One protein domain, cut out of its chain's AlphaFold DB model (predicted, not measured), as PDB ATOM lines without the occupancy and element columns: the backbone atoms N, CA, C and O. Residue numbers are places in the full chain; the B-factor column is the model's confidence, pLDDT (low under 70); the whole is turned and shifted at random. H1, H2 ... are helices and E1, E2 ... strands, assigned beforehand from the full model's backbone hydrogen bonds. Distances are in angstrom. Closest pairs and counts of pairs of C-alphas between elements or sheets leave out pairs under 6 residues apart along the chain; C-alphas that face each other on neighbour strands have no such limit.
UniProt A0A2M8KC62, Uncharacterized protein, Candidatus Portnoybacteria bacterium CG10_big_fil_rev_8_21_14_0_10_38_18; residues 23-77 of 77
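Overview. This is residues 23 to 77 of the 77 residues of an uncharacterized protein of Candidatus Portnoybacteria bacterium CG10_big_fil_rev_8_21_14_0_10_38_18 (UniProt A0A2M8KC62). A small two-stranded hairpin, E1 and E2, makes one end of a rod, and two helices, H1 and H2, side by side at a tilt and running the same way, make the other. The long link after H1 turns at the far end of the rod, where residues 34 to 39 stand free, and runs back past the helices to the hairpin. The printed part has 55 residues, with two named helices and two named strands in the order H1, E1, E2, H2; the sheet's order is E1 - E2, antiparallel, and the class is mostly helix. The whole is only just loose, close to compact, with a radius of gyration of the C-alphas of 12.6 A and spans of 41 by 19 by 17 A.

Along the chain. E1 is residues 51 to 53, 6.0 A from first to last C-alpha, and E2 is residues 59 to 61, 6.4 A. H2 is residues 64 to 76, 17.8 A long, with C-alpha 76 at (357.935, 250.253, 179.864). H1 is residues 24 to 34, 15.4 A long, with C-alpha 24 at (353.373, 268.505, 173.743).

Arrangement. E1 and E2 are a hairpin of antiparallel strands, at 153 degrees between their directions. The C-alphas of Ile 52 and Ile 60 face each other at 5.0 A. N 52 and O 60 are within hydrogen-bond range at 2.8 A, and N 60 and O 52 at 2.9 A. E1 and H2 are apart, and so are H1 and E2. H1 and H2 touch, their closest C-alphas being those of Asn 29 and Glu 71, 5.8 A apart. Their lines stand at a steep tilt of 40 degrees, the same way. In H1 and H2 every O i to N i+4 pair is within hydrogen-bond range.

Size, cuts and confidence. The two C-alphas farthest apart, those of Glu 37 and Gly 56, are 41.6 A apart. The printed part has no cut and ends at Gly 77, the chain's last residue. The link from H1 to E1, residues 35 to 50, is long; those from E1 to E2 and from E2 to H2 are tight. The mean pLDDT of the printed part is 92.4, and no printed residue is under 70.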
ATOM      1  N   ASP A  23     348.827 269.719 174.449       93.19
ATOM      2  CA  ASP A  23     350.030 269.612 175.264       93.19
ATOM      3  C   ASP A  23     351.072 268.713 174.581       93.19
ATOM      4  O   ASP A  23     350.785 267.596 174.145       93.19
ATOM      5  N   ARG A  24     352.309 269.210 174.469       93.81
ATOM      6  CA  ARG A  24     353.373 268.505 173.743       93.81
ATOM      7  C   ARG A  24     353.846 267.248 174.480       93.81
ATOM      8  O   ARG A  24     354.178 266.271 173.813       93.81
ATOM      9  N   ARG A  25     353.880 267.244 175.817       95.69
ATOM     10  CA  ARG A  25     354.299 266.068 176.601       95.69
ATOM     11  C   ARG A  25     353.215 265.001 176.533       95.69
ATOM     12  O   ARG A  25     353.549 263.845 176.292       95.69
ATOM     13  N   GLU A  26     351.946 265.383 176.645       97.12
ATOM     14  CA  GLU A  26     350.816 264.468 176.451       97.12
ATOM     15  C   GLU A  26     350.806 263.875 175.039       97.12
ATOM     16  O   GLU A  26     350.582 262.678 174.880       97.12
ATOM     17  N   ALA A  27     351.108 264.674 174.009       96.75
ATOM     18  CA  ALA A  27     351.208 264.179 172.636       96.75
ATOM     19  C   ALA A  27     352.328 263.132 172.479       96.75
ATOM     20  O   ALA A  27     352.120 262.107 171.828       96.75
ATOM     21  N   ILE A  28     353.495 263.370 173.094       96.69
ATOM     22  CA  ILE A  28     354.618 262.420 173.101       96.69
ATOM     23  C   ILE A  28     354.232 261.145 173.853       96.69
ATOM     24  O   ILE A  28     354.372 260.059 173.296       96.69
ATOM     25  N   ASN A  29     353.700 261.267 175.074       97.56
ATOM     26  CA  ASN A  29     353.230 260.129 175.864       97.56
ATOM     27  C   ASN A  29     352.220 259.289 175.066       97.56
ATOM     28  O   ASN A  29     352.404 258.084 174.911       97.56
ATOM     29  N   LYS A  30     351.222 259.937 174.454       97.06
ATOM     30  CA  LYS A  30     350.202 259.267 173.644       97.06
ATOM     31  C   LYS A  30     350.800 258.528 172.449       97.06
ATOM     32  O   LYS A  30     350.380 257.407 172.176       97.06
ATOM     33  N   ALA A  31     351.753 259.139 171.742       96.75
ATOM     34  CA  ALA A  31     352.427 258.506 170.612       96.75
ATOM     35  C   ALA A  31     353.218 257.263 171.047       96.75
ATOM     36  O   ALA A  31     353.115 256.226 170.396       96.75
ATOM     37  N   LEU A  32     353.940 257.346 172.170       97.00
ATOM     38  CA  LEU A  32     354.680 256.218 172.740       97.00
ATOM     39  C   LEU A  32     353.739 255.095 173.197       97.00
ATOM     40  O   LEU A  32     353.972 253.946 172.855       97.00
ATOM     41  N   SER A  33     352.636 255.412 173.882       96.06
ATOM     42  CA  SER A  33     351.666 254.403 174.342       96.06
ATOM     43  C   SER A  33     350.911 253.694 173.212       96.06
ATOM     44  O   SER A  33     350.336 252.630 173.432       96.06
ATOM     45  N   LEU A  34     350.834 254.297 172.022       95.44
ATOM     46  CA  LEU A  34     350.203 253.684 170.850       95.44
ATOM     47  C   LEU A  34     351.163 252.785 170.062       95.44
ATOM     48  O   LEU A  34     350.689 251.910 169.334       95.44
ATOM     49  N   ALA A  35     352.471 253.015 170.182       95.75
ATOM     50  CA  ALA A  35     353.490 252.260 169.472       95.75
ATOM     51  C   ALA A  35     353.611 250.836 170.030       95.75
ATOM     52  O   ALA A  35     353.556 250.604 171.239       95.75
ATOM     53  N   LYS A  36     353.773 249.870 169.130       93.69
ATOM     54  CA  LYS A  36     354.043 248.471 169.462       93.69
ATOM     55  C   LYS A  36     355.512 248.146 169.235       93.69
ATOM     56  O   LYS A  36     356.276 248.943 168.692       93.69
ATOM     57  N   GLU A  37     355.905 246.946 169.645       93.50
ATOM     58  CA  GLU A  37     357.215 246.415 169.287       93.50
ATOM     59  C   GLU A  37     357.418 246.494 167.765       93.50
ATOM     60  O   GLU A  37     356.516 246.172 166.991       93.50
ATOM     61  N   HIS A  38     358.604 246.955 167.360       95.31
ATOM     62  CA  HIS A  38     359.004 247.223 165.973       95.31
ATOM     63  C   HIS A  38     358.357 248.435 165.279       95.31
ATOM     64  O   HIS A  38     358.730 248.728 164.141       95.31
ATOM     65  N   ASP A  39     357.473 249.189 165.939       96.06
ATOM     66  CA  ASP A  39     357.018 250.480 165.417       96.06
ATOM     67  C   ASP A  39     358.091 251.568 165.597       96.06
ATOM     68  O   ASP A  39     358.930 251.525 166.500       96.06
ATOM     69  N   VAL A  40     358.038 252.593 164.742       96.38
ATOM     70  CA  VAL A  40     358.921 253.764 164.814       96.38
ATOM     71  C   VAL A  40     358.093 255.014 165.079       96.38
ATOM     72  O   VAL A  40     357.202 255.360 164.302       96.38
ATOM     73  N   VAL A  41     358.428 255.731 166.152       95.56
ATOM     74  CA  VAL A  41     357.827 257.027 166.486       95.56
ATOM     75  C   VAL A  41     358.751 258.153 166.026       95.56
ATOM     76  O   VAL A  41     359.918 258.207 166.414       95.56
ATOM     77  N   ILE A  42     358.225 259.076 165.218       95.19
ATOM     78  CA  ILE A  42     358.958 260.250 164.725       95.19
ATOM     79  C   ILE A  42     358.380 261.510 165.372       95.19
ATOM     80  O   ILE A  42     357.213 261.842 165.168       95.19
ATOM     81  N   ILE A  43     359.214 262.244 166.111       93.81
ATOM     82  CA  ILE A  43     358.872 263.554 166.682       93.81
ATOM     83  C   ILE A  43     359.582 264.626 165.858       93.81
ATOM     84  O   ILE A  43     360.799 264.600 165.706       93.81
ATOM     85  N   THR A  44     358.820 265.572 165.311       91.38
ATOM     86  CA  THR A  44     359.335 266.616 164.413       91.38
ATOM     87  C   THR A  44     358.858 268.015 164.825       91.38
ATOM     88  O   THR A  44     358.098 268.180 165.785       91.38
ATOM     89  N   GLY A  45     359.348 269.041 164.127       86.56
ATOM     90  CA  GLY A  45     358.932 270.439 164.271       86.56
ATOM     91  C   GLY A  45     359.699 271.276 165.299       86.56
ATOM     92  O   GLY A  45     359.391 272.453 165.424       86.56
ATOM     93  N   LYS A  46     360.674 270.698 166.017       86.19
ATOM     94  CA  LYS A  46     361.485 271.405 167.032       86.19
ATOM     95  C   LYS A  46     363.006 271.283 166.844       86.19
ATOM     96  O   LYS A  46     363.756 272.177 167.216       86.19
ATOM     97  N   GLY A  47     363.495 270.171 166.292       78.00
ATOM     98  CA  GLY A  47     364.940 269.950 166.143       78.00
ATOM     99  C   GLY A  47     365.697 270.033 167.479       78.00
ATOM    100  O   GLY A  47     365.255 269.469 168.474       78.00
ATOM    101  N   CYS A  48     366.829 270.750 167.502       77.94
ATOM    102  CA  CYS A  48     367.660 270.973 168.701       77.94
ATOM    103  C   CYS A  48     367.298 272.247 169.489       77.94
ATOM    104  O   CYS A  48     368.096 272.723 170.297       77.94
ATOM    105  N   GLU A  49     366.136 272.856 169.247       83.44
ATOM    106  CA  GLU A  49     365.758 274.080 169.950       83.44
ATOM    107  C   GLU A  49     365.519 273.802 171.449       83.44
ATOM    108  O   GLU A  49     364.716 272.933 171.774       83.44
ATOM    109  N   PRO A  50     366.104 274.566 172.389       86.12
ATOM    110  CA  PRO A  50     365.940 274.305 173.826       86.12
ATOM    111  C   PRO A  50     364.681 274.935 174.449       86.12
ATOM    112  O   PRO A  50     364.445 274.798 175.649       86.12
ATOM    113  N   TRP A  51     363.864 275.649 173.661       89.31
ATOM    114  CA  TRP A  51     362.734 276.434 174.177       89.31
ATOM    115  C   TRP A  51     361.438 276.201 173.405       89.31
ATOM    116  O   TRP A  51     361.454 276.094 172.181       89.31
ATOM    117  N   ILE A  52     360.302 276.182 174.096       88.62
ATOM    118  CA  ILE A  52     358.997 276.467 173.492       88.62
ATOM    119  C   ILE A  52     358.719 277.956 173.695       88.62
ATOM    120  O   ILE A  52     358.637 278.439 174.827       88.62
ATOM    121  N   CYS A  53     358.596 278.689 172.591       87.69
ATOM    122  CA  CYS A  53     358.275 280.111 172.598       87.69
ATOM    123  C   CYS A  53     356.754 280.292 172.669       87.69
ATOM    124  O   CYS A  53     356.043 280.023 171.704       87.69
ATOM    125  N   ALA A  54     356.261 280.740 173.820       84.56
ATOM    126  CA  ALA A  54     354.859 281.059 174.049       84.56
ATOM    127  C   ALA A  54     354.571 282.552 173.794       84.56
ATOM    128  O   ALA A  54     355.479 283.381 173.664       84.56
ATOM    129  N   ALA A  55     353.283 282.902 173.732       87.12
ATOM    130  CA  ALA A  55     352.833 284.272 173.499       87.12
ATOM    131  C   ALA A  55     353.436 285.270 174.507       87.12
ATOM    132  O   ALA A  55     353.657 284.953 175.681       87.12
ATOM    133  N   GLY A  56     353.698 286.494 174.040       89.44
ATOM    134  CA  GLY A  56     354.287 287.552 174.868       89.44
ATOM    135  C   GLY A  56     355.776 287.357 175.178       89.44
ATOM    136  O   GLY A  56     356.252 287.859 176.190       89.44
ATOM    137  N   GLY A  57     356.508 286.602 174.351       89.00
ATOM    138  CA  GLY A  57     357.959 286.414 174.496       89.00
ATOM    139  C   GLY A  57     358.371 285.451 175.613       89.00
ATOM    140  O   GLY A  57     359.559 285.332 175.915       89.00
ATOM    141  N   LYS A  58     357.411 284.746 176.224       90.38
ATOM    142  CA  LYS A  58     357.687 283.735 177.247       90.38
ATOM    143  C   LYS A  58     358.410 282.543 176.623       90.38
ATOM    144  O   LYS A  58     358.010 282.049 175.572       90.38
ATOM    145  N   LYS A  59     359.453 282.055 177.292       90.75
ATOM    146  CA  LYS A  59     360.208 280.867 176.879       90.75
ATOM    147  C   LYS A  59     360.080 279.796 177.947       90.75
ATOM    148  O   LYS A  59     360.400 280.039 179.106       90.75
ATOM    149  N   ILE A  60     359.608 278.627 177.543       89.69
ATOM    150  CA  ILE A  60     359.484 277.448 178.397       89.69
ATOM    151  C   ILE A  60     360.649 276.526 178.046       89.69
ATOM    152  O   ILE A  60     360.818 276.192 176.873       89.69
ATOM    153  N   ALA A  61     361.477 276.164 179.030       91.88
ATOM    154  CA  ALA A  61     362.569 275.213 178.824       91.88
ATOM    155  C   ALA A  61     361.993 273.877 178.350       91.88
ATOM    156  O   ALA A  61     361.029 273.379 178.936       91.88
ATOM    157  N   TRP A  62     362.552 273.321 177.279       93.31
ATOM    158  CA  TRP A  62     362.027 272.098 176.694       93.31
ATOM    159  C   TRP A  62     363.101 271.263 176.008       93.31
ATOM    160  O   TRP A  62     363.830 271.764 175.153       93.31
ATOM    161  N   ASP A  63     363.101 269.968 176.310       92.94
ATOM    162  CA  ASP A  63     363.936 268.956 175.670       92.94
ATOM    163  C   ASP A  63     363.076 267.739 175.300       92.94
ATOM    164  O   ASP A  63     362.682 266.963 176.170       92.94
ATOM    165  N   ASP A  64     362.787 267.559 174.005       93.75
ATOM    166  CA  ASP A  64     362.021 266.398 173.527       93.75
ATOM    167  C   ASP A  64     362.708 265.081 173.908       93.75
ATOM    168  O   ASP A  64     362.033 264.118 174.258       93.75
ATOM    169  N   LYS A  65     364.048 265.028 173.882       92.81
ATOM    170  CA  LYS A  65     364.799 263.804 174.182       92.81
ATOM    171  C   LYS A  65     364.652 263.412 175.648       92.81
ATOM    172  O   LYS A  65     364.454 262.233 175.939       92.81
ATOM    173  N   GLY A  66     364.756 264.381 176.556       94.81
ATOM    174  CA  GLY A  66     364.503 264.192 177.982       94.81
ATOM    175  C   GLY A  66     363.078 263.716 178.242       94.81
ATOM    176  O   GLY A  66     362.891 262.672 178.863       94.81
ATOM    177  N   VAL A  67     362.083 264.402 177.668       95.69
ATOM    178  CA  VAL A  67     360.666 264.026 177.814       95.69
ATOM    179  C   VAL A  67     360.403 262.611 177.295       95.69
ATOM    180  O   VAL A  67     359.747 261.836 177.980       95.69
ATOM    181  N   VAL A  68     360.938 262.241 176.126       96.12
ATOM    182  CA  VAL A  68     360.782 260.882 175.578       96.12
ATOM    183  C   VAL A  68     361.342 259.838 176.532       96.12
ATOM    184  O   VAL A  68     360.666 258.852 176.785       96.12
ATOM    185  N   LYS A  69     362.545 260.046 177.081       96.50
ATOM    186  CA  LYS A  69     363.139 259.099 178.035       96.50
ATOM    187  C   LYS A  69     362.288 258.945 179.293       96.50
ATOM    188  O   LYS A  69     362.039 257.824 179.712       96.50
ATOM    189  N   GLU A  70     361.837 260.060 179.869       97.69
ATOM    190  CA  GLU A  70     360.999 260.054 181.072       97.69
ATOM    191  C   GLU A  70     359.666 259.335 180.843       97.69
ATOM    192  O   GLU A  70     359.248 258.534 181.673       97.69
ATOM    193  N   GLU A  71     358.982 259.621 179.735       97.62
ATOM    194  CA  GLU A  71     357.692 259.000 179.429       97.62
ATOM    195  C   GLU A  71     357.845 257.534 179.010       97.62
ATOM    196  O   GLU A  71     357.012 256.711 179.375       97.62
ATOM    197  N   PHE A  72     358.919 257.183 178.299       95.50
ATOM    198  CA  PHE A  72     359.198 255.799 177.917       95.50
ATOM    199  C   PHE A  72     359.454 254.915 179.142       95.50
ATOM    200  O   PHE A  72     358.870 253.839 179.238       95.50
ATOM    201  N   GLU A  73     360.243 255.398 180.107       96.75
ATOM    202  CA  GLU A  73     360.479 254.701 181.378       96.75
ATOM    203  C   GLU A  73     359.175 254.489 182.160       96.75
ATOM    204  O   GLU A  73     358.959 253.430 182.722       96.75
ATOM    205  N   LYS A  74     358.245 255.452 182.157       95.75
ATOM    206  CA  LYS A  74     356.944 255.279 182.835       95.75
ATOM    207  C   LYS A  74     356.048 254.221 182.190       95.75
ATOM    208  O   LYS A  74     355.170 253.691 182.864       95.75
ATOM    209  N   ILE A  75     356.181 254.008 180.880       94.25
ATOM    210  CA  ILE A  75     355.333 253.078 180.121       94.25
ATOM    211  C   ILE A  75     355.920 251.660 180.148       94.25
ATOM    212  O   ILE A  75     355.153 250.699 180.204       94.25
ATOM    213  N   TYR A  76     357.249 251.533 180.083       90.44
ATOM    214  CA  TYR A  76     357.935 250.253 179.864       90.44
ATOM    215  C   TYR A  76     359.008 249.894 180.905       90.44
ATOM    216  O   TYR A  76     359.557 248.795 180.808       90.44
ATOM    217  N   GLY A  77     359.337 250.793 181.836       81.69
ATOM    218  CA  GLY A  77     360.208 250.514 182.986       81.69
ATOM    219  C   GLY A  77     359.448 249.836 184.115       81.69
ATOM    220  O   GLY A  77     360.037 248.922 184.735       81.69
TER     221      GLY A  77